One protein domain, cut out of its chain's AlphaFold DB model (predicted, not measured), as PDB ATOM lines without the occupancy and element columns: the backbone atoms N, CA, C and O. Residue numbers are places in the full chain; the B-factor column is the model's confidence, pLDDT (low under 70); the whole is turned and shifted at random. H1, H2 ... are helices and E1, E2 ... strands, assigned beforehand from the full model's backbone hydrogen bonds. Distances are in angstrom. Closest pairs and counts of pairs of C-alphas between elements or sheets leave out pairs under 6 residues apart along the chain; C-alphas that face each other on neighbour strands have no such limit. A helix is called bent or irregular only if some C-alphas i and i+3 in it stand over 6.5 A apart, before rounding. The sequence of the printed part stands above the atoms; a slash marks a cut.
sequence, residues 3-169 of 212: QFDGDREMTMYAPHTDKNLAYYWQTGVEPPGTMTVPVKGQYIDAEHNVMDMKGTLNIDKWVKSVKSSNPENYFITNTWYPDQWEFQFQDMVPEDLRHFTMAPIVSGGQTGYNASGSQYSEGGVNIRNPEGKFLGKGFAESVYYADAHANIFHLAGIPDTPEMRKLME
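What this domain is: This is residues 3 to 169 of the 212 residues of an uncharacterized protein of Methanobacterium sp. PtaB.Bin024 (UniProt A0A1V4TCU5). A strongly twisted sheet curls round into a nearly closed barrel, its wall made by E1, E2, E3, E6, E7, E9 and E10, with edge strands E1 and E10 at the seam. Short E8 extends the wall at one end of the barrel, where the small hairpin E4 and E5 and the short helix H1 also lie; H2 and H3 lie farther out beyond that end. The 167 printed residues hold ten named strands and three named helices, in the order E1 H1 E2 E3 E4 E5 E6 E7 E8 E9 E10 H2 H3, with antiparallel strand pairs and a mixed class. The whole is compact, with a radius of gyration of the C-alphas of 17.8 A, yet elongated, spanning 54 by 31 by 30 A.

Where its parts are: In the large sheet, E1, residues 8 to 13, begins at C-alpha 8 (137.712, 134.746, 150.472). E2, residues 35 to 44, is 26.6 A long, E3, residues 50 to 59, 26.5 A, E9, residues 119 to 128, 27.3 A, and E10, residues 134 to 143, 26.4 A. E6 is residues 85 to 89, E7 residues 99 to 104 and E8 residues 111 to 113. E4, residues 62 to 64, and E5, residues 80 to 82, form the second sheet. H1 is residues 18 to 23, H2 residues 149 to 155, and H3, residues 162 to 168, ends at C-alpha 168 (139.904, 159.655, 183.653). H1 is irregular: C-alphas 19 and 22 are 7.5 A apart.

How they stand to each other: E9 has E7 and E8 on one side and E10 on the other. N 103 and O 126 of E7 and E9 are 3.0 A apart, N 112 and O 120 of E8 and E9 2.8 A, and N 125 and O 138 of E9 and E10 2.9 A, each within hydrogen-bond range. E8, E9 and E10 are a meander, each strand the antiparallel neighbour of the one before. From E7 the sheet continues through E6, with N 87 and O 100 at 2.8 A, to E3, with N 58 and O 86 at 2.8 A. Hairpin E2 and E3 has N 39 and O 55 at 2.9 A; E1 and E2 have N 11 and O 42 at 2.9 A. E2 bends by 57 degrees at residue 38, and E9 by 54 degrees at residue 124. In hairpin E4 and E5, N 63 and O 81 are 2.8 A apart. The closest C-alphas of E5 and E9, Tyr 81 and Ser 121, are 6.7 A apart. H1 only grazes the large sheet, with residues 19 to 23. H2 and H3 are close but not clearly touching, about perpendicular at 88 degrees, with the closest C-alphas, His 149 and Arg 165, 7.3 A apart. Every O i to N i+4 pair is within hydrogen-bond range in H2, 2 of 3 in H3 and 0 of 2 in H1, where 2 of 3 O i to N i+3 pairs are.

The domain as a whole: The C-alphas farthest apart, Glu 47 and Glu 163, are 55.6 A apart. The printed part has no cut; the links H1 to E2 and E4 to E5 are long. The mean pLDDT of the printed part is 95.1, and no printed residue is under 70.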
ATOM      1  N   GLN A   3     142.335 136.709 155.443       97.62
ATOM      2  CA  GLN A   3     142.319 136.434 154.011       97.62
ATOM      3  C   GLN A   3     142.635 134.956 153.822       97.62
ATOM      4  O   GLN A   3     143.681 134.480 154.274       97.62
ATOM      5  N   PHE A   4     141.724 134.234 153.184       97.62
ATOM      6  CA  PHE A   4     141.832 132.801 152.953       97.62
ATOM      7  C   PHE A   4     142.166 132.509 151.493       97.62
ATOM      8  O   PHE A   4     141.924 133.325 150.604       97.62
ATOM      9  N   ASP A   5     142.674 131.307 151.237       93.44
ATOM     10  CA  ASP A   5     142.835 130.806 149.876       93.44
ATOM     11  C   ASP A   5     141.490 130.822 149.125       93.44
ATOM     12  O   ASP A   5     140.441 130.480 149.688       93.44
ATOM     13  N   GLY A   6     141.538 131.159 147.832       93.00
ATOM     14  CA  GLY A   6     140.364 131.217 146.956       93.00
ATOM     15  C   GLY A   6     139.596 132.537 147.015       93.00
ATOM     16  O   GLY A   6     138.382 132.499 146.891       93.00
ATOM     17  N   ASP A   7     140.290 133.662 147.224       95.00
ATOM     18  CA  ASP A   7     139.731 135.025 147.200       95.00
ATOM     19  C   ASP A   7     138.576 135.241 148.194       95.00
ATOM     20  O   ASP A   7     137.597 135.922 147.910       95.00
ATOM     21  N   ARG A   8     138.697 134.642 149.386       97.19
ATOM     22  CA  ARG A   8     137.712 134.746 150.472       97.19
ATOM     23  C   ARG A   8     138.272 135.572 151.617       97.19
ATOM     24  O   ARG A   8     139.427 135.395 152.008       97.19
ATOM     25  N   GLU A   9     137.441 136.405 152.226       97.94
ATOM     26  CA  GLU A   9     137.849 137.278 153.328       97.94
ATOM     27  C   GLU A   9     136.880 137.214 154.505       97.94
ATOM     28  O   GLU A   9     135.701 136.895 154.369       97.94
ATOM     29  N   MET A  10     137.383 137.531 155.695       97.50
ATOM     30  CA  MET A  10     136.568 137.640 156.898       97.50
ATOM     31  C   MET A  10     137.097 138.732 157.821       97.50
ATOM     32  O   MET A  10     138.297 138.843 158.090       97.50
ATOM     33  N   THR A  11     136.193 139.525 158.378       97.06
ATOM     34  CA  THR A  11     136.507 140.475 159.444       97.06
ATOM     35  C   THR A  11     135.615 140.203 160.637       97.06
ATOM     36  O   THR A  11     134.412 140.052 160.474       97.06
ATOM     37  N   MET A  12     136.202 140.118 161.828       96.62
ATOM     38  CA  MET A  12     135.510 139.764 163.065       96.62
ATOM     39  C   MET A  12     135.945 140.697 164.184       96.62
ATOM     40  O   MET A  12     137.113 141.078 164.252       96.62
ATOM     41  N   TYR A  13     135.025 141.003 165.092       96.00
ATOM     42  CA  TYR A  13     135.310 141.727 166.323       96.00
ATOM     43  C   TYR A  13     134.581 141.098 167.515       96.00
ATOM     44  O   TYR A  13     133.478 140.557 167.388       96.00
ATOM     45  N   ALA A  14     135.205 141.201 168.688       95.06
ATOM     46  CA  ALA A  14     134.592 140.922 169.981       95.06
ATOM     47  C   ALA A  14     134.391 142.259 170.713       95.06
ATOM     48  O   ALA A  14     135.381 142.931 171.006       95.06
ATOM     49  N   PRO A  15     133.152 142.690 170.997       90.50
ATOM     50  CA  PRO A  15     132.934 143.933 171.726       90.50
ATOM     51  C   PRO A  15     133.428 143.813 173.173       90.50
ATOM     52  O   PRO A  15     133.297 142.764 173.810       90.50
ATOM     53  N   HIS A  16     133.945 144.913 173.720       88.44
ATOM     54  CA  HIS A  16     134.203 145.004 175.154       88.44
ATOM     55  C   HIS A  16     132.878 144.978 175.912       88.44
ATOM     56  O   HIS A  16     131.930 145.681 175.563       88.44
ATOM     57  N   THR A  17     132.816 144.150 176.949       89.62
ATOM     58  CA  THR A  17     131.651 144.041 177.827       89.62
ATOM     59  C   THR A  17     132.117 143.874 179.263       89.62
ATOM     60  O   THR A  17     133.211 143.355 179.501       89.62
ATOM     61  N   ASP A  18     131.255 144.222 180.217       89.44
ATOM     62  CA  ASP A  18     131.545 144.068 181.647       89.44
ATOM     63  C   ASP A  18     131.885 142.616 182.029       89.44
ATOM     64  O   ASP A  18     132.663 142.367 182.947       89.44
ATOM     65  N   LYS A  19     131.363 141.637 181.274       90.25
ATOM     66  CA  LYS A  19     131.634 140.204 181.477       90.25
ATOM     67  C   LYS A  19     133.095 139.825 181.227       90.25
ATOM     68  O   LYS A  19     133.561 138.837 181.783       90.25
ATOM     69  N   ASN A  20     133.811 140.605 180.418       91.44
ATOM     70  CA  ASN A  20     135.183 140.310 180.009       91.44
ATOM     71  C   ASN A  20     136.222 141.117 180.806       91.44
ATOM     72  O   ASN A  20     137.417 140.965 180.563       91.44
ATOM     73  N   LEU A  21     135.796 141.948 181.771       91.50
ATOM     74  CA  LEU A  21     136.691 142.829 182.534       91.50
ATOM     75  C   LEU A  21     137.834 142.086 183.233       91.50
ATOM     76  O   LEU A  21     138.930 142.625 183.346       91.50
ATOM     77  N   ALA A  22     137.607 140.834 183.634       94.44
ATOM     78  CA  ALA A  22     138.617 139.995 184.277       94.44
ATOM     79  C   ALA A  22     139.839 139.679 183.388       94.44
ATOM     80  O   ALA A  22     140.871 139.268 183.910       94.44
ATOM     81  N   TYR A  23     139.744 139.863 182.066       96.25
ATOM     82  CA  TYR A  23     140.844 139.618 181.125       96.25
ATOM     83  C   TYR A  23     141.622 140.887 180.759       96.25
ATOM     84  O   TYR A  23     142.700 140.792 180.173       96.25
ATOM     85  N   TYR A  24     141.113 142.072 181.109       95.25
ATOM     86  CA  TYR A  24     141.787 143.343 180.848       95.25
ATOM     87  C   TYR A  24     142.649 143.767 182.036       95.25
ATOM     88  O   TYR A  24     142.426 143.367 183.180       95.25
ATOM     89  N   TRP A  25     143.671 144.565 181.739       95.81
ATOM     90  CA  TRP A  25     144.632 145.138 182.687       95.81
ATOM     91  C   TRP A  25     145.377 144.097 183.531       95.81
ATOM     92  O   TRP A  25     145.903 144.397 184.602       95.81
ATOM     93  N   GLN A  26     145.465 142.863 183.030       97.56
ATOM     94  CA  GLN A  26     146.135 141.765 183.713       97.56
ATOM     95  C   GLN A  26     147.652 141.870 183.524       97.56
ATOM     96  O   GLN A  26     148.164 141.731 182.412       97.56
ATOM     97  N   THR A  27     148.377 142.096 184.620       97.25
ATOM     98  CA  THR A  27     149.851 142.229 184.648       97.25
ATOM     99  C   THR A  27     150.540 141.185 185.536       97.25
ATOM    100  O   THR A  27     151.773 141.168 185.652       97.25
ATOM    101  N   GLY A  28     149.751 140.292 186.147       96.69
ATOM    102  CA  GLY A  28     150.199 139.253 187.075       96.69
ATOM    103  C   GLY A  28     151.255 138.305 186.499       96.69
ATOM    104  O   GLY A  28     151.542 138.300 185.299       96.69
ATOM    105  N   VAL A  29     151.884 137.519 187.373       96.31
ATOM    106  CA  VAL A  29     152.928 136.557 186.973       96.31
ATOM    107  C   VAL A  29     152.365 135.499 186.030       96.31
ATOM    108  O   VAL A  29     152.987 135.225 185.010       96.31
ATOM    109  N   GLU A  30     151.180 134.982 186.343       97.25
ATOM    110  CA  GLU A  30     150.472 134.005 185.520       97.25
ATOM    111  C   GLU A  30     149.610 134.696 184.453       97.25
ATOM    112  O   GLU A  30     149.102 135.800 184.702       97.25
ATOM    113  N   PRO A  31     149.429 134.071 183.274       97.12
ATOM    114  CA  PRO A  31     148.494 134.557 182.273       97.12
ATOM    115  C   PRO A  31     147.038 134.428 182.754       97.12
ATOM    116  O   PRO A  31     146.741 133.624 183.644       97.12
ATOM    117  N   PRO A  32     146.104 135.181 182.150       96.75
ATOM    118  CA  PRO A  32     144.678 134.974 182.369       96.75
ATOM    119  C   PRO A  32     144.241 133.547 182.006       96.75
ATOM    120  O   PRO A  32     144.897 132.841 181.238       96.75
ATOM    121  N   GLY A  33     143.084 133.136 182.531       96.62
ATOM    122  CA  GLY A  33     142.438 131.890 182.117       96.62
ATOM    123  C   GLY A  33     141.954 131.926 180.661       96.62
ATOM    124  O   GLY A  33     142.157 132.897 179.931       96.62
ATOM    125  N   THR A  34     141.258 130.872 180.239       97.38
ATOM    126  CA  THR A  34     140.630 130.835 178.912       97.38
ATOM    127  C   THR A  34     139.521 131.878 178.819       97.38
ATOM    128  O   THR A  34     138.658 131.940 179.696       97.38
ATOM    129  N   MET A  35     139.538 132.690 177.765       97.25
ATOM    130  CA  MET A  35     138.500 133.663 177.436       97.25
ATOM    131  C   MET A  35     137.637 133.122 176.297       97.25
ATOM    132  O   MET A  35     138.162 132.805 175.233       97.25
ATOM    133  N   THR A  36     136.322 133.062 176.501       97.44
ATOM    134  CA  THR A  36     135.347 132.657 175.478       97.44
ATOM    135  C   THR A  36     134.340 133.780 175.287       97.44
ATOM    136  O   THR A  36     133.626 134.135 176.225       97.44
ATOM    137  N   VAL A  37     134.278 134.350 174.084       96.44
ATOM    138  CA  VAL A  37     133.445 135.529 173.800       96.44
ATOM    139  C   VAL A  37     132.659 135.377 172.501       96.44
ATOM    140  O   VAL A  37     133.160 134.780 171.546       96.44
ATOM    141  N   PRO A  38     131.438 135.936 172.425       96.31
ATOM    142  CA  PRO A  38     130.734 136.043 171.159       96.31
ATOM    143  C   PRO A  38     131.447 137.044 170.244       96.31
ATOM    144  O   PRO A  38     131.892 138.105 170.688       96.31
ATOM    145  N   VAL A  39     131.492 136.727 168.956       96.62
ATOM    146  CA  VAL A  39     132.028 137.602 167.909       96.62
ATOM    147  C   VAL A  39     130.982 137.889 166.849       96.62
ATOM    148  O   VAL A  39     130.088 137.078 166.592       96.62
ATOM    149  N   LYS A  40     131.100 139.059 166.229       95.94
ATOM    150  CA  LYS A  40     130.295 139.478 165.079       95.94
ATOM    151  C   LYS A  40     131.219 139.965 163.976       95.94
ATOM    152  O   LYS A  40     132.336 140.400 164.257       95.94
ATOM    153  N   GLY A  41     130.759 139.902 162.739       95.69
ATOM    154  CA  GLY A  41     131.575 140.325 161.617       95.69
ATOM    155  C   GLY A  41     130.946 140.031 160.274       95.69
ATOM    156  O   GLY A  41     129.736 139.830 160.188       95.69
ATOM    157  N   GLN A  42     131.787 140.016 159.246       96.75
ATOM    158  CA  GLN A  42     131.386 139.800 157.863       96.75
ATOM    159  C   GLN A  42     132.315 138.800 157.188       96.75
ATOM    160  O   GLN A  42     133.525 138.806 157.431       96.75
ATOM    161  N   TYR A  43     131.732 137.977 156.325       96.94
ATOM    162  CA  TYR A  43     132.414 137.092 155.392       96.94
ATOM    163  C   TYR A  43     132.179 137.588 153.964       96.94
ATOM    164  O   TYR A  43     131.074 138.024 153.635       96.94
ATOM    165  N   ILE A  44     133.219 137.524 153.139       97.38
ATOM    166  CA  ILE A  44     133.196 137.872 151.719       97.38
ATOM    167  C   ILE A  44     133.639 136.630 150.945       97.38
ATOM    168  O   ILE A  44     134.721 136.099 151.208       97.38
ATOM    169  N   ASP A  45     132.794 136.143 150.037       95.88
ATOM    170  CA  ASP A  45     133.119 134.991 149.188       95.88
ATOM    171  C   ASP A  45     133.904 135.379 147.922       95.88
ATOM    172  O   ASP A  45     134.154 136.556 147.658       95.88
ATOM    173  N   ALA A  46     134.289 134.367 147.137       96.12
ATOM    174  CA  ALA A  46     135.066 134.534 145.906       96.12
ATOM    175  C   ALA A  46     134.316 135.333 144.824       96.12
ATOM    176  O   ALA A  46     134.917 135.895 143.907       96.12
ATOM    177  N   GLU A  47     132.990 135.392 144.921       97.12
ATOM    178  CA  GLU A  47     132.108 136.154 144.047       97.12
ATOM    179  C   GLU A  47     131.833 137.578 144.573       97.12
ATOM    180  O   GLU A  47     131.106 138.335 143.927       97.12
ATOM    181  N   HIS A  48     132.469 137.976 145.680       94.81
ATOM    182  CA  HIS A  48     132.307 139.250 146.392       94.81
ATOM    183  C   HIS A  48     130.940 139.446 147.064       94.81
ATOM    184  O   HIS A  48     130.558 140.579 147.378       94.81
ATOM    185  N   ASN A  49     130.190 138.372 147.317       95.50
ATOM    186  CA  ASN A  49     128.991 138.463 148.139       95.50
ATOM    187  C   ASN A  49     129.393 138.654 149.600       95.50
ATOM    188  O   ASN A  49     130.237 137.932 150.131       95.50
ATOM    189  N   VAL A  50     128.751 139.619 150.255       95.38
ATOM    190  CA  VAL A  50     128.996 139.949 151.659       95.38
ATOM    191  C   VAL A  50     127.881 139.365 152.516       95.38
ATOM    192  O   VAL A  50     126.700 139.574 152.238       95.38
ATOM    193  N   MET A  51     128.260 138.669 153.582       93.25
ATOM    194  CA  MET A  51     127.337 138.078 154.544       93.25
ATOM    195  C   MET A  51     127.742 138.438 155.969       93.25
ATOM    196  O   MET A  51     128.883 138.218 156.377       93.25
ATOM    197  N   ASP A  52     126.785 138.943 156.745       94.31
ATOM    198  CA  ASP A  52     126.965 139.134 158.181       94.31
ATOM    199  C   ASP A  52     126.996 137.785 158.902       94.31
ATOM    200  O   ASP A  52     126.228 136.869 158.601       94.31
ATOM    201  N   MET A  53     127.863 137.673 159.903       93.44
ATOM    202  CA  MET A  53     128.095 136.430 160.625       93.44
ATOM    203  C   MET A  53     128.293 136.661 162.121       93.44
ATOM    204  O   MET A  53     128.759 137.708 162.582       93.44
ATOM    205  N   LYS A  54     127.931 135.638 162.897       95.94
ATOM    206  CA  LYS A  54     128.128 135.566 164.348       95.94
ATOM    207  C   LYS A  54     128.883 134.279 164.679       95.94
ATOM    208  O   LYS A  54     128.760 133.283 163.974       95.94
ATOM    209  N   GLY A  55     129.651 134.277 165.756       96.50
ATOM    210  CA  GLY A  55     130.382 133.086 166.179       96.50
ATOM    211  C   GLY A  55     130.918 133.203 167.589       96.50
ATOM    212  O   GLY A  55     130.524 134.094 168.347       96.50
ATOM    213  N   THR A  56     131.857 132.323 167.904       97.81
ATOM    214  CA  THR A  56     132.560 132.286 169.183       97.81
ATOM    215  C   THR A  56     134.057 132.387 168.939       97.81
ATOM    216  O   THR A  56     134.588 131.763 168.022       97.81
ATOM    217  N   LEU A  57     134.732 133.169 169.774       98.19
ATOM    218  CA  LEU A  57     136.182 133.252 169.849       98.19
ATOM    219  C   LEU A  57     136.644 132.684 171.190       98.19
ATOM    220  O   LEU A  57     136.170 133.123 172.240       98.19
ATOM    221  N   ASN A  58     137.588 131.748 171.142       98.31
ATOM    222  CA  ASN A  58     138.305 131.223 172.295       98.31
ATOM    223  C   ASN A  58     139.760 131.709 172.282       98.31
ATOM    224  O   ASN A  58     140.417 131.717 171.240       98.31
ATOM    225  N   ILE A  59     140.254 132.108 173.451       98.00
ATOM    226  CA  ILE A  59     141.641 132.525 173.674       98.00
ATOM    227  C   ILE A  59     142.149 131.801 174.917       98.00
ATOM    228  O   ILE A  59     141.673 132.051 176.023       98.00
ATOM    229  N   ASP A  60     143.114 130.907 174.743       97.62
ATOM    230  CA  ASP A  60     143.815 130.210 175.828       97.62
ATOM    231  C   ASP A  60     145.335 130.463 175.811       97.62
ATOM    232  O   ASP A  60     146.032 130.106 176.763       97.62
ATOM    233  N   LYS A  61     145.856 131.071 174.737       97.50
ATOM    234  CA  LYS A  61     147.258 131.478 174.609       97.50
ATOM    235  C   LYS A  61     147.397 132.972 174.811       97.50
ATOM    236  O   LYS A  61     146.708 133.771 174.174       97.50
ATOM    237  N   TRP A  62     148.348 133.324 175.664       97.81
ATOM    238  CA  TRP A  62     148.624 134.690 176.066       97.81
ATOM    239  C   TRP A  62     150.115 134.982 175.966       97.81
ATOM    240  O   TRP A  62     150.950 134.121 176.246       97.81
ATOM    241  N   VAL A  63     150.443 136.226 175.636       97.00
ATOM    242  CA  VAL A  63     151.810 136.730 175.573       97.00
ATOM    243  C   VAL A  63     151.942 138.011 176.377       97.00
ATOM    244  O   VAL A  63     151.056 138.866 176.379       97.00
ATOM    245  N   LYS A  64     153.053 138.135 177.103       96.44
ATOM    246  CA  LYS A  64     153.303 139.279 177.976       96.44
ATOM    247  C   LYS A  64     154.052 140.371 177.224       96.44
ATOM    248  O   LYS A  64     155.129 140.134 176.678       96.44
ATOM    249  N   SER A  65     153.515 141.584 177.254       94.31
ATOM    250  CA  SER A  65     154.143 142.773 176.684       94.31
ATOM    251  C   SER A  65     155.308 143.242 177.560       94.31
ATOM    252  O   SER A  65     155.142 144.082 178.449       94.31
ATOM    253  N   VAL A  66     156.500 142.710 177.293       94.44
ATOM    254  CA  VAL A  66     157.735 142.994 178.051       94.44
ATOM    255  C   VAL A  66     158.728 143.885 177.295       94.44
ATOM    256  O   VAL A  66     159.881 144.010 177.701       94.44
ATOM    257  N   LYS A  67     158.318 144.481 176.168       91.12
ATOM    258  CA  LYS A  67     159.184 145.298 175.305       91.12
ATOM    259  C   LYS A  67     158.502 146.604 174.895       91.12
ATOM    260  O   LYS A  67     157.281 146.696 174.826       91.12
ATOM    261  N   SER A  68     159.323 147.604 174.599       92.69
ATOM    262  CA  SER A  68     158.933 148.856 173.955       92.69
ATOM    263  C   SER A  68     160.080 149.314 173.061       92.69
ATOM    264  O   SER A  68     161.239 149.231 173.468       92.69
ATOM    265  N   SER A  69     159.775 149.788 171.851       88.50
ATOM    266  CA  SER A  69     160.793 150.326 170.934       88.50
ATOM    267  C   SER A  69     161.316 151.696 171.369       88.50
ATOM    268  O   SER A  69     162.381 152.110 170.924       88.50
ATOM    269  N   ASN A  70     160.577 152.400 172.229       93.12
ATOM    270  CA  ASN A  70     161.001 153.662 172.826       93.12
ATOM    271  C   ASN A  70     160.507 153.715 174.285       93.12
ATOM    272  O   ASN A  70     159.464 154.312 174.558       93.12
ATOM    273  N   PRO A  71     161.220 153.056 175.217       93.19
ATOM    274  CA  PRO A  71     160.802 152.943 176.613       93.19
ATOM    275  C   PRO A  71     160.858 154.265 177.386       93.19
ATOM    276  O   PRO A  71     160.290 154.333 178.469       93.19
ATOM    277  N   GLU A  72     161.521 155.297 176.852       93.31
ATOM    278  CA  GLU A  72     161.536 156.633 177.459       93.31
ATOM    279  C   GLU A  72     160.164 157.302 177.357       93.31
ATOM    280  O   GLU A  72     159.729 157.916 178.322       93.31
ATOM    281  N   ASN A  73     159.473 157.120 176.225       91.25
ATOM    282  CA  ASN A  73     158.159 157.718 175.960       91.25
ATOM    283  C   ASN A  73     156.991 156.738 176.148       91.25
ATOM    284  O   ASN A  73     155.865 157.150 176.414       91.25
ATOM    285  N   TYR A  74     157.245 155.443 175.960       95.31
ATOM    286  CA  TYR A  74     156.235 154.391 175.991       95.31
ATOM    287  C   TYR A  74     156.669 153.289 176.952       95.31
ATOM    288  O   TYR A  74     157.400 152.363 176.586       95.31
ATOM    289  N   PHE A  75     156.220 153.396 178.194       95.00
ATOM    290  CA  PHE A  75     156.561 152.490 179.278       95.00
ATOM    291  C   PHE A  75     156.056 151.071 179.021       95.00
ATOM    292  O   PHE A  75     154.956 150.849 178.507       95.00
ATOM    293  N   ILE A  76     156.864 150.101 179.451       94.31
ATOM    294  CA  ILE A  76     156.524 148.679 179.416       94.31
ATOM    295  C   ILE A  76     155.465 148.401 180.488       94.31
ATOM    296  O   ILE A  76     155.725 148.512 181.684       94.31
ATOM    297  N   THR A  77     154.278 147.997 180.050       93.88
ATOM    298  CA  THR A  77     153.106 147.761 180.912       93.88
ATOM    299  C   THR A  77     153.098 146.388 181.580       93.88
ATOM    300  O   THR A  77     152.393 146.193 182.566       93.88
ATOM    301  N   ASN A  78     153.864 145.421 181.055       95.62
ATOM    302  CA  ASN A  78     153.824 144.018 181.481       95.62
ATOM    303  C   ASN A  78     152.428 143.377 181.357       95.62
ATOM    304  O   ASN A  78     152.121 142.414 182.055       95.62
ATOM    305  N   THR A  79     151.583 143.900 180.471       97.00
ATOM    306  CA  THR A  79     150.225 143.403 180.236       97.00
ATOM    307  C   THR A  79     150.217 142.097 179.441       97.00
ATOM    308  O   THR A  79     151.010 141.925 178.514       97.00
ATOM    309  N   TRP A  80     149.291 141.198 179.773       97.88
ATOM    310  CA  TRP A  80     148.969 140.018 178.974       97.88
ATOM    311  C   TRP A  80     148.034 140.351 177.809       97.88
ATOM    312  O   TRP A  80     146.986 140.963 177.998       97.88
ATOM    313  N   TYR A  81     148.404 139.894 176.616       97.56
ATOM    314  CA  TYR A  81     147.615 140.007 175.391       97.56
ATOM    315  C   TYR A  81     147.318 138.626 174.810       97.56
ATOM    316  O   TYR A  81     148.113 137.708 175.024       97.56
ATOM    317  N   PRO A  82     146.220 138.469 174.053       97.19
ATOM    318  CA  PRO A  82     146.001 137.273 173.254       97.19
ATOM    319  C   PRO A  82     147.172 136.993 172.306       97.19
ATOM    320  O   PRO A  82     147.684 137.905 171.654       97.19
ATOM    321  N   ASP A  83     147.570 135.726 172.228       97.00
ATOM    322  CA  ASP A  83     148.634 135.229 171.340       97.00
ATOM    323  C   ASP A  83     148.131 134.130 170.393       97.00
ATOM    324  O   ASP A  83     148.877 133.606 169.576       97.00
ATOM    325  N   GLN A  84     146.856 133.754 170.495       97.12
ATOM    326  CA  GLN A  84     146.183 132.876 169.546       97.12
ATOM    327  C   GLN A  84     144.674 133.101 169.633       97.12
ATOM    328  O   GLN A  84     144.121 133.210 170.727       97.12
ATOM    329  N   TRP A  85     144.009 133.138 168.481       98.12
ATOM    330  CA  TRP A  85     142.562 133.324 168.383       98.12
ATOM    331  C   TRP A  85     141.952 132.112 167.697       98.12
ATOM    332  O   TRP A  85     142.245 131.855 166.531       98.12
ATOM    333  N   GLU A  86     141.120 131.361 168.407       98.44
ATOM    334  CA  GLU A  86     140.397 130.219 167.856       98.44
ATOM    335  C   GLU A  86     138.944 130.607 167.588       98.44
ATOM    336  O   GLU A  86     138.184 130.894 168.513       98.44
ATOM    337  N   PHE A  87     138.557 130.606 166.318       98.25
ATOM    338  CA  PHE A  87     137.218 130.965 165.881       98.25
ATOM    339  C   PHE A  87     136.381 129.730 165.578       98.25
ATOM    340  O   PHE A  87     136.860 128.787 164.947       98.25
ATOM    341  N   GLN A  88     135.116 129.773 165.992       97.69
ATOM    342  CA  GLN A  88     134.119 128.747 165.717       97.69
ATOM    343  C   GLN A  88     132.812 129.389 165.236       97.69
ATOM    344  O   GLN A  88     132.270 130.300 165.872       97.69
ATOM    345  N   PHE A  89     132.298 128.884 164.120       95.75
ATOM    346  CA  PHE A  89     131.089 129.343 163.446       95.75
ATOM    347  C   PHE A  89     130.145 128.172 163.173       95.75
ATOM    348  O   PHE A  89     130.554 127.013 163.116       95.75
ATOM    349  N   GLN A  90     128.864 128.489 163.001       90.00
ATOM    350  CA  GLN A  90     127.851 127.519 162.586       90.00
ATOM    351  C   GLN A  90     127.790 127.437 161.048       90.00
ATOM    352  O   GLN A  90     128.803 127.559 160.367       90.00
ATOM    353  N   ASP A  91     126.612 127.222 160.474       89.50
ATOM    354  CA  ASP A  91     126.383 127.034 159.040       89.50
ATOM    355  C   ASP A  91     126.398 128.326 158.205       89.50
ATOM    356  O   ASP A  91     126.262 128.260 156.986       89.50
ATOM    357  N   MET A  92     126.665 129.474 158.834       88.88
ATOM    358  CA  MET A  92     126.814 130.779 158.177       88.88
ATOM    359  C   MET A  92     128.067 130.910 157.306       88.88
ATOM    360  O   MET A  92     128.201 131.909 156.625       88.88
ATOM    361  N   VAL A  93     129.012 129.970 157.329       91.25
ATOM    362  CA  VAL A  93     130.199 129.998 156.453       91.25
ATOM    363  C   VAL A  93     130.469 128.604 155.877       91.25
ATOM    364  O   VAL A  93     129.994 127.605 156.448       91.25
ATOM    365  N   PRO A  94     131.217 128.502 154.757       93.25
ATOM    366  CA  PRO A  94     131.650 127.218 154.213       93.25
ATOM    367  C   PRO A  94     132.301 126.330 155.274       93.25
ATOM    368  O   PRO A  94     132.979 126.822 156.175       93.25
ATOM    369  N   GLU A  95     132.077 125.019 155.173       94.75
ATOM    370  CA  GLU A  95     132.471 124.044 156.198       94.75
ATOM    371  C   GLU A  95     133.960 124.113 156.555       94.75
ATOM    372  O   GLU A  95     134.313 124.049 157.732       94.75
ATOM    373  N   ASP A  96     134.821 124.342 155.562       94.50
ATOM    374  CA  ASP A  96     136.270 124.449 155.726       94.50
ATOM    375  C   ASP A  96     136.723 125.682 156.527       94.50
ATOM    376  O   ASP A  96     137.858 125.713 157.000       94.50
ATOM    377  N   LEU A  97     135.846 126.677 156.702       95.81
ATOM    378  CA  LEU A  97     136.106 127.920 157.437       95.81
ATOM    379  C   LEU A  97     135.306 128.031 158.743       95.81
ATOM    380  O   LEU A  97     135.385 129.054 159.425       95.81
ATOM    381  N   ARG A  98     134.544 126.998 159.126       96.25
ATOM    382  CA  ARG A  98     133.751 127.016 160.369       96.25
ATOM    383  C   ARG A  98     134.605 126.951 161.624       96.25
ATOM    384  O   ARG A  98     134.150 127.383 162.678       96.25
ATOM    385  N   HIS A  99     135.822 126.425 161.528       97.81
ATOM    386  CA  HIS A  99     136.750 126.328 162.647       97.81
ATOM    387  C   HIS A  99     138.171 126.597 162.170       97.81
ATOM    388  O   HIS A  99     138.701 125.874 161.329       97.81
ATOM    389  N   PHE A 100     138.799 127.639 162.706       98.06
ATOM    390  CA  PHE A 100     140.201 127.927 162.430       98.06
ATOM    391  C   PHE A 100     140.870 128.667 163.586       98.06
ATOM    392  O   PHE A 100     140.224 129.225 164.470       98.06
ATOM    393  N   THR A 101     142.196 128.690 163.545       98.44
ATOM    394  CA  THR A 101     143.051 129.439 164.459       98.44
ATOM    395  C   THR A 101     143.811 130.517 163.703       98.44
ATOM    396  O   THR A 101     144.236 130.310 162.566       98.44
ATOM    397  N   MET A 102     143.997 131.665 164.345       98.38
ATOM    398  CA  MET A 102     144.937 132.708 163.947       98.38
ATOM    399  C   MET A 102     146.086 132.702 164.955       98.38
ATOM    400  O   MET A 102     145.848 132.860 166.150       98.38
ATOM    401  N   ALA A 103     147.317 132.514 164.481       97.75
ATOM    402  CA  ALA A 103     148.521 132.510 165.316       97.75
ATOM    403  C   ALA A 103     149.548 133.529 164.789       97.75
ATOM    404  O   ALA A 103     149.777 133.562 163.573       97.75
ATOM    405  N   PRO A 104     150.176 134.352 165.652       97.44
ATOM    406  CA  PRO A 104     151.186 135.331 165.264       97.44
ATOM    407  C   PRO A 104     152.342 134.730 164.468       97.44
ATOM    408  O   PRO A 104     152.763 133.593 164.687       97.44
ATOM    409  N   ILE A 105     152.885 135.514 163.537       96.81
ATOM    410  CA  ILE A 105     154.047 135.108 162.727       96.81
ATOM    411  C   ILE A 105     155.391 135.293 163.449       96.81
ATOM    412  O   ILE A 105     156.420 134.826 162.963       96.81
ATOM    413  N   VAL A 106     155.388 135.980 164.592       93.44
ATOM    414  CA  VAL A 106     156.559 136.229 165.439       93.44
ATOM    415  C   VAL A 106     156.276 135.805 166.872       93.44
ATOM    416  O   VAL A 106     155.132 135.813 167.318       93.44
ATOM    417  N   SER A 107     157.330 135.466 167.609       86.38
ATOM    418  CA  SER A 107     157.246 135.186 169.040       86.38
ATOM    419  C   SER A 107     157.421 136.456 169.880       86.38
ATOM    420  O   SER A 107     158.120 137.392 169.490       86.38
ATOM    421  N   GLY A 108     156.827 136.467 171.078       84.62
ATOM    422  CA  GLY A 108     157.018 137.539 172.065       84.62
ATOM    423  C   GLY A 108     156.041 138.713 171.961       84.62
ATOM    424  O   GLY A 108     156.286 139.740 172.589       84.62
ATOM    425  N   GLY A 109     154.945 138.542 171.218       85.94
ATOM    426  CA  GLY A 109     153.873 139.522 171.090       85.94
ATOM    427  C   GLY A 109     154.179 140.610 170.065       85.94
ATOM    428  O   GLY A 109     155.329 140.860 169.706       85.94
ATOM    429  N   GLN A 110     153.121 141.255 169.576       90.69
ATOM    430  CA  GLN A 110     153.196 142.284 168.536       90.69
ATOM    431  C   GLN A 110     152.735 143.628 169.107       90.69
ATOM    432  O   GLN A 110     151.795 144.250 168.628       90.69
ATOM    433  N   THR A 111     153.359 144.043 170.210       92.88
ATOM    434  CA  THR A 111     152.945 145.235 170.953       92.88
ATOM    435  C   THR A 111     153.357 146.525 170.243       92.88
ATOM    436  O   THR A 111     154.534 146.731 169.945       92.88
ATOM    437  N   GLY A 112     152.392 147.422 170.056       93.81
ATOM    438  CA  GLY A 112     152.574 148.786 169.573       93.81
ATOM    439  C   GLY A 112     152.019 149.825 170.547       93.81
ATOM    440  O   GLY A 112     151.364 149.499 171.540       93.81
ATOM    441  N   TYR A 113     152.297 151.094 170.249       94.62
ATOM    442  CA  TYR A 113     151.737 152.242 170.957       94.62
ATOM    443  C   TYR A 113     151.281 153.268 169.934       94.62
ATOM    444  O   TYR A 113     152.003 153.563 168.978       94.62
ATOM    445  N   ASN A 114     150.093 153.826 170.134       92.81
ATOM    446  CA  ASN A 114     149.641 154.941 169.317       92.81
ATOM    447  C   ASN A 114     150.236 156.259 169.840       92.81
ATOM    448  O   ASN A 114     150.800 156.325 170.934       92.81
ATOM    449  N   ALA A 115     150.072 157.333 169.069       92.00
ATOM    450  CA  ALA A 115     150.609 158.645 169.424       92.00
ATOM    451  C   ALA A 115     150.039 159.220 170.736       92.00
ATOM    452  O   ALA A 115     150.672 160.077 171.344       92.00
ATOM    453  N   SER A 116     148.864 158.757 171.186       91.31
ATOM    454  CA  SER A 116     148.294 159.152 172.479       91.31
ATOM    455  C   SER A 116     148.826 158.332 173.660       91.31
ATOM    456  O   SER A 116     148.451 158.616 174.788       91.31
ATOM    457  N   GLY A 117     149.674 157.325 173.435       92.75
ATOM    458  CA  GLY A 117     150.248 156.475 174.484       92.75
ATOM    459  C   GLY A 117     149.456 155.205 174.795       92.75
ATOM    460  O   GLY A 117     149.871 154.422 175.652       92.75
ATOM    461  N   SER A 118     148.343 154.958 174.100       94.00
ATOM    462  CA  SER A 118     147.591 153.711 174.231       94.00
ATOM    463  C   SER A 118     148.393 152.562 173.646       94.00
ATOM    464  O   SER A 118     148.787 152.600 172.479       94.00
ATOM    465  N   GLN A 119     148.617 151.538 174.462       95.75
ATOM    466  CA  GLN A 119     149.256 150.307 174.029       95.75
ATOM    467  C   GLN A 119     148.215 149.359 173.420       95.75
ATOM    468  O   GLN A 119     147.086 149.262 173.905       95.75
ATOM    469  N   TYR A 120     148.618 148.652 172.375       95.50
ATOM    470  CA  TYR A 120     147.834 147.622 171.705       95.50
ATOM    471  C   TYR A 120     148.746 146.459 171.302       95.50
ATOM    472  O   TYR A 120     149.966 146.609 171.264       95.50
ATOM    473  N   SER A 121     148.173 145.292 171.009       95.38
ATOM    474  CA  SER A 121     148.886 144.196 170.344       95.38
ATOM    475  C   SER A 121     148.269 143.992 168.974       95.38
ATOM    476  O   SER A 121     147.080 143.703 168.878       95.38
ATOM    477  N   GLU A 122     149.051 144.182 167.923       94.69
ATOM    478  CA  GLU A 122     148.567 144.161 166.552       94.69
ATOM    479  C   GLU A 122     149.644 143.610 165.624       94.69
ATOM    480  O   GLU A 122     150.788 144.065 165.635       94.69
ATOM    481  N   GLY A 123     149.286 142.635 164.794       95.56
ATOM    482  CA  GLY A 123     150.209 142.196 163.766       95.56
ATOM    483  C   GLY A 123     149.756 141.005 162.941       95.56
ATOM    484  O   GLY A 123     148.631 140.507 163.047       95.56
ATOM    485  N   GLY A 124     150.686 140.542 162.108       97.88
ATOM    486  CA  GLY A 124     150.459 139.479 161.143       97.88
ATOM    487  C   GLY A 124     150.215 138.131 161.808       97.88
ATOM    488  O   GLY A 124     150.866 137.771 162.792       97.88
ATOM    489  N   VAL A 125     149.306 137.355 161.227       98.38
ATOM    490  CA  VAL A 125     149.004 135.991 161.663       98.38
ATOM    491  C   VAL A 125     148.971 135.017 160.490       98.38
ATOM    492  O   VAL A 125     148.656 135.386 159.355       98.38
ATOM    493  N   ASN A 126     149.250 133.750 160.782       98.31
ATOM    494  CA  ASN A 126     148.913 132.631 159.910       98.31
ATOM    495  C   ASN A 126     147.584 132.022 160.348       98.31
ATOM    496  O   ASN A 126     147.316 131.913 161.546       98.31
ATOM    497  N   ILE A 127     146.796 131.579 159.373       98.56
ATOM    498  CA  ILE A 127     145.495 130.957 159.598       98.56
ATOM    499  C   ILE A 127     145.599 129.465 159.320       98.56
ATOM    500  O   ILE A 127     146.092 129.058 158.262       98.56
ATOM    501  N   ARG A 128     145.148 128.642 160.268       98.50
ATOM    502  CA  ARG A 128     145.161 127.182 160.137       98.50
ATOM    503  C   ARG A 128     143.869 126.552 160.624       98.50
ATOM    504  O   ARG A 128     143.282 127.025 161.592       98.50
ATOM    505  N   ASN A 129     143.465 125.465 159.981       97.25
ATOM    506  CA  ASN A 129     142.368 124.629 160.460       97.25
ATOM    507  C   ASN A 129     142.819 123.742 161.653       97.25
ATOM    508  O   ASN A 129     144.009 123.747 161.992       97.25
ATOM    509  N   PRO A 130     141.913 122.972 162.286       96.38
ATOM    510  CA  PRO A 130     142.250 122.101 163.417       96.38
ATOM    511  C   PRO A 130     143.283 121.015 163.086       96.38
ATOM    512  O   PRO A 130     144.071 120.631 163.947       96.38
ATOM    513  N   GLU A 131     143.344 120.559 161.832       96.69
ATOM    514  CA  GLU A 131     144.351 119.600 161.358       96.69
ATOM    515  C   GLU A 131     145.719 120.253 161.068       96.69
ATOM    516  O   GLU A 131     146.665 119.581 160.655       96.69
ATOM    517  N   GLY A 132     145.846 121.569 161.257       96.25
ATOM    518  CA  GLY A 132     147.072 122.328 161.016       96.25
ATOM    519  C   GLY A 132     147.315 122.694 159.549       96.25
ATOM    520  O   GLY A 132     148.356 123.281 159.236       96.25
ATOM    521  N   LYS A 133     146.376 122.411 158.640       97.19
ATOM    522  CA  LYS A 133     146.434 122.854 157.242       97.19
ATOM    523  C   LYS A 133     146.403 124.379 157.195       97.19
ATOM    524  O   LYS A 133     145.587 125.017 157.854       97.19
ATOM    525  N   PHE A 134     147.298 124.959 156.402       97.50
ATOM    526  CA  PHE A 134     147.300 126.392 156.132       97.50
ATOM    527  C   PHE A 134     146.052 126.777 155.330       97.50
ATOM    528  O   PHE A 134     145.748 126.121 154.335       97.50
ATOM    529  N   LEU A 135     145.347 127.808 155.788       97.81
ATOM    530  CA  LEU A 135     144.156 128.341 155.127       97.81
ATOM    531  C   LEU A 135     144.361 129.756 154.581       97.81
ATOM    532  O   LEU A 135     143.563 130.191 153.759       97.81
ATOM    533  N   GLY A 136     145.373 130.485 155.063       98.00
ATOM    534  CA  GLY A 136     145.592 131.873 154.673       98.00
ATOM    535  C   GLY A 136     146.375 132.694 155.696       98.00
ATOM    536  O   GLY A 136     147.053 132.160 156.581       98.00
ATOM    537  N   LYS A 137     146.292 134.019 155.568       98.25
ATOM    538  CA  LYS A 137     146.997 134.997 156.412       98.25
ATOM    539  C   LYS A 137     146.047 136.092 156.858       98.25
ATOM    540  O   LYS A 137     144.967 136.264 156.309       98.25
ATOM    541  N   GLY A 138     146.457 136.874 157.840       97.50
ATOM    542  CA  GLY A 138     145.653 138.008 158.258       97.50
ATOM    543  C   GLY A 138     146.365 138.916 159.232       97.50
ATOM    544  O   GLY A 138     147.586 138.867 159.390       97.50
ATOM    545  N   PHE A 139     145.552 139.716 159.904       97.38
ATOM    546  CA  PHE A 139     145.946 140.616 160.972       97.38
ATOM    547  C   PHE A 139     144.998 140.436 162.152       97.38
ATOM    548  O   PHE A 139     143.773 140.393 161.968       97.38
ATOM    549  N   ALA A 140     145.563 140.341 163.348       97.00
ATOM    550  CA  ALA A 140     144.816 140.334 164.596       97.00
ATOM    551  C   ALA A 140     145.215 141.559 165.418       97.00
ATOM    552  O   ALA A 140     146.398 141.878 165.510       97.00
ATOM    553  N   GLU A 141     144.218 142.217 166.003       96.69
ATOM    554  CA  GLU A 141     144.383 143.389 166.856       96.69
ATOM    555  C   GLU A 141     143.709 143.126 168.206       96.69
ATOM    556  O   GLU A 141     142.640 142.521 168.292       96.69
ATOM    557  N   SER A 142     144.356 143.554 169.283       95.50
ATOM    558  CA  SER A 142     143.863 143.492 170.653       95.50
ATOM    559  C   SER A 142     144.133 144.828 171.330       95.50
ATOM    560  O   SER A 142     145.275 145.169 171.644       95.50
ATOM    561  N   VAL A 143     143.062 145.586 171.554       94.31
ATOM    562  CA  VAL A 143     143.090 146.921 172.159       94.31
ATOM    563  C   VAL A 143     142.574 146.880 173.593       94.31
ATOM    564  O   VAL A 143     141.864 145.958 173.981       94.31
ATOM    565  N   TYR A 144     142.921 147.895 174.386       92.56
ATOM    566  CA  TYR A 144     142.383 148.117 175.738       92.56
ATOM    567  C   TYR A 144     142.748 147.063 176.804       92.56
ATOM    568  O   TYR A 144     142.305 147.157 177.946       92.56
ATOM    569  N   TYR A 145     143.617 146.101 176.481       96.44
ATOM    570  CA  TYR A 145     144.146 145.156 177.469       96.44
ATOM    571  C   TYR A 145     145.101 145.815 178.462       96.44
ATOM    572  O   TYR A 145     145.199 145.346 179.591       96.44
ATOM    573  N   ALA A 146     145.808 146.880 178.082       96.00
ATOM    574  CA  ALA A 146     146.728 147.577 178.975       96.00
ATOM    575  C   ALA A 146     146.096 148.803 179.628       96.00
ATOM    576  O   ALA A 146     145.359 149.555 178.989       96.00
ATOM    577  N   ASP A 147     146.463 149.037 180.887       94.06
ATOM    578  CA  ASP A 147     146.287 150.344 181.503       94.06
ATOM    579  C   ASP A 147     147.311 151.309 180.890       94.06
ATOM    580  O   ASP A 147     148.507 151.253 181.181       94.06
ATOM    581  N   ALA A 148     146.833 152.177 180.003       92.50
ATOM    582  CA  ALA A 148     147.665 153.133 179.286       92.50
ATOM    583  C   ALA A 148     147.808 154.490 179.993       92.50
ATOM    584  O   ALA A 148     148.527 155.347 179.482       92.50
ATOM    585  N   HIS A 149     147.152 154.720 181.139       94.00
ATOM    586  CA  HIS A 149     147.089 156.053 181.753       94.00
ATOM    587  C   HIS A 149     148.470 156.637 182.056       94.00
ATOM    588  O   HIS A 149     148.703 157.811 181.778       94.00
ATOM    589  N   ALA A 150     149.407 155.816 182.537       93.56
ATOM    590  CA  ALA A 150     150.771 156.259 182.820       93.56
ATOM    591  C   ALA A 150     151.467 156.835 181.571       93.56
ATOM    592  O   ALA A 150     152.078 157.900 181.643       93.56
ATOM    593  N   ASN A 151     151.323 156.174 180.415       94.50
ATOM    594  CA  ASN A 151     151.866 156.660 179.142       94.50
ATOM    595  C   ASN A 151     151.144 157.919 178.664       94.50
ATOM    596  O   ASN A 151     151.791 158.880 178.259       94.50
ATOM    597  N   ILE A 152     149.810 157.929 178.741       94.56
ATOM    598  CA  ILE A 152     148.987 159.074 178.327       94.56
ATOM    599  C   ILE A 152     149.390 160.331 179.112       94.56
ATOM    600  O   ILE A 152     149.637 161.381 178.519       94.56
ATOM    601  N   PHE A 153     149.499 160.231 180.440       96.25
ATOM    602  CA  PHE A 153     149.904 161.357 181.279       96.25
ATOM    603  C   PHE A 153     151.345 161.782 181.021       96.25
ATOM    604  O   PHE A 153     151.600 162.976 180.857       96.25
ATOM    605  N   HIS A 154     152.265 160.824 180.908       95.69
ATOM    606  CA  HIS A 154     153.665 161.108 180.619       95.69
ATOM    607  C   HIS A 154     153.838 161.908 179.321       95.69
ATOM    608  O   HIS A 154     154.472 162.964 179.333       95.69
ATOM    609  N   LEU A 155     153.210 161.464 178.229       95.88
ATOM    610  CA  LEU A 155     153.266 162.148 176.933       95.88
ATOM    611  C   LEU A 155     152.613 163.536 176.967       95.88
ATOM    612  O   LEU A 155     153.031 164.433 176.236       95.88
ATOM    613  N   ALA A 156     151.614 163.732 177.828       95.31
ATOM    614  CA  ALA A 156     150.974 165.027 178.043       95.31
ATOM    615  C   ALA A 156     151.773 165.967 178.971       95.31
ATOM    616  O   ALA A 156     151.357 167.107 179.180       95.31
ATOM    617  N   GLY A 157     152.892 165.516 179.555       96.00
ATOM    618  CA  GLY A 157     153.637 166.279 180.562       96.00
ATOM    619  C   GLY A 157     152.885 166.428 181.890       96.00
ATOM    620  O   GLY A 157     153.124 167.376 182.638       96.00
ATOM    621  N   ILE A 158     151.957 165.511 182.174       96.31
ATOM    622  CA  ILE A 158     151.111 165.495 183.368       96.31
ATOM    623  C   ILE A 158     151.640 164.428 184.340       96.31
ATOM    624  O   ILE A 158     151.967 163.321 183.913       96.31
ATOM    625  N   PRO A 159     151.725 164.710 185.653       95.38
ATOM    626  CA  PRO A 159     152.075 163.688 186.631       95.38
ATOM    627  C   PRO A 159     150.953 162.648 186.781       95.38
ATOM    628  O   PRO A 159     149.780 162.995 186.918       95.38
ATOM    629  N   ASP A 160     151.331 161.371 186.815       95.38
ATOM    630  CA  ASP A 160     150.414 160.253 187.048       95.38
ATOM    631  C   ASP A 160     150.068 160.122 188.543       95.38
ATOM    632  O   ASP A 160     150.642 159.309 189.271       95.38
ATOM    633  N   THR A 161     149.173 160.988 189.030       96.19
ATOM    634  CA  THR A 161     148.701 160.973 190.424       96.19
ATOM    635  C   THR A 161     147.318 160.324 190.550       96.19
ATOM    636  O   THR A 161     146.545 160.324 189.584       96.19
ATOM    637  N   PRO A 162     146.941 159.807 191.739       95.31
ATOM    638  CA  PRO A 162     145.596 159.279 191.977       95.31
ATOM    639  C   PRO A 162     144.478 160.276 191.639       95.31
ATOM    640  O   PRO A 162     143.432 159.884 191.124       95.31
ATOM    641  N   GLU A 163     144.696 161.569 191.886       94.81
ATOM    642  CA  GLU A 163     143.741 162.629 191.560       94.81
ATOM    643  C   GLU A 163     143.542 162.758 190.050       94.81
ATOM    644  O   GLU A 163     142.400 162.849 189.602       94.81
ATOM    645  N   MET A 164     144.623 162.719 189.263       94.75
ATOM    646  CA  MET A 164     144.535 162.775 187.800       94.75
ATOM    647  C   MET A 164     143.896 161.509 187.232       94.75
ATOM    648  O   MET A 164     143.032 161.601 186.363       94.75
ATOM    649  N   ARG A 165     144.241 160.329 187.766       93.50
ATOM    650  CA  ARG A 165     143.600 159.059 187.386       93.50
ATOM    651  C   ARG A 165     142.093 159.088 187.607       93.50
ATOM    652  O   ARG A 165     141.343 158.694 186.721       93.50
ATOM    653  N   LYS A 166     141.637 159.643 188.730       91.25
ATOM    654  CA  LYS A 166     140.208 159.788 189.031       91.25
ATOM    655  C   LYS A 166     139.454 160.653 188.012       91.25
ATOM    656  O   LYS A 166     138.262 160.447 187.801       91.25
ATOM    657  N   LEU A 167     140.119 161.615 187.369       90.31
ATOM    658  CA  LEU A 167     139.505 162.426 186.308       90.31
ATOM    659  C   LEU A 167     139.294 161.642 185.005       90.31
ATOM    660  O   LEU A 167     138.469 162.048 184.189       90.31
ATOM    661  N   MET A 168     140.019 160.536 184.819       88.06
ATOM    662  CA  MET A 168     139.904 159.655 183.653       88.06
ATOM    663  C   MET A 168     138.840 158.568 183.837       88.06
ATOM    664  O   MET A 168     138.414 157.949 182.863       88.06
ATOM    665  N   GLU A 169     138.380 158.343 185.070       86.94
ATOM    666  CA  GLU A 169     137.281 157.424 185.346       86.94
ATOM    667  C   GLU A 169     135.963 157.962 184.759       86.94
ATOM    668  O   GLU A 169     135.697 159.174 184.837       86.94
TER     669      GLU A 169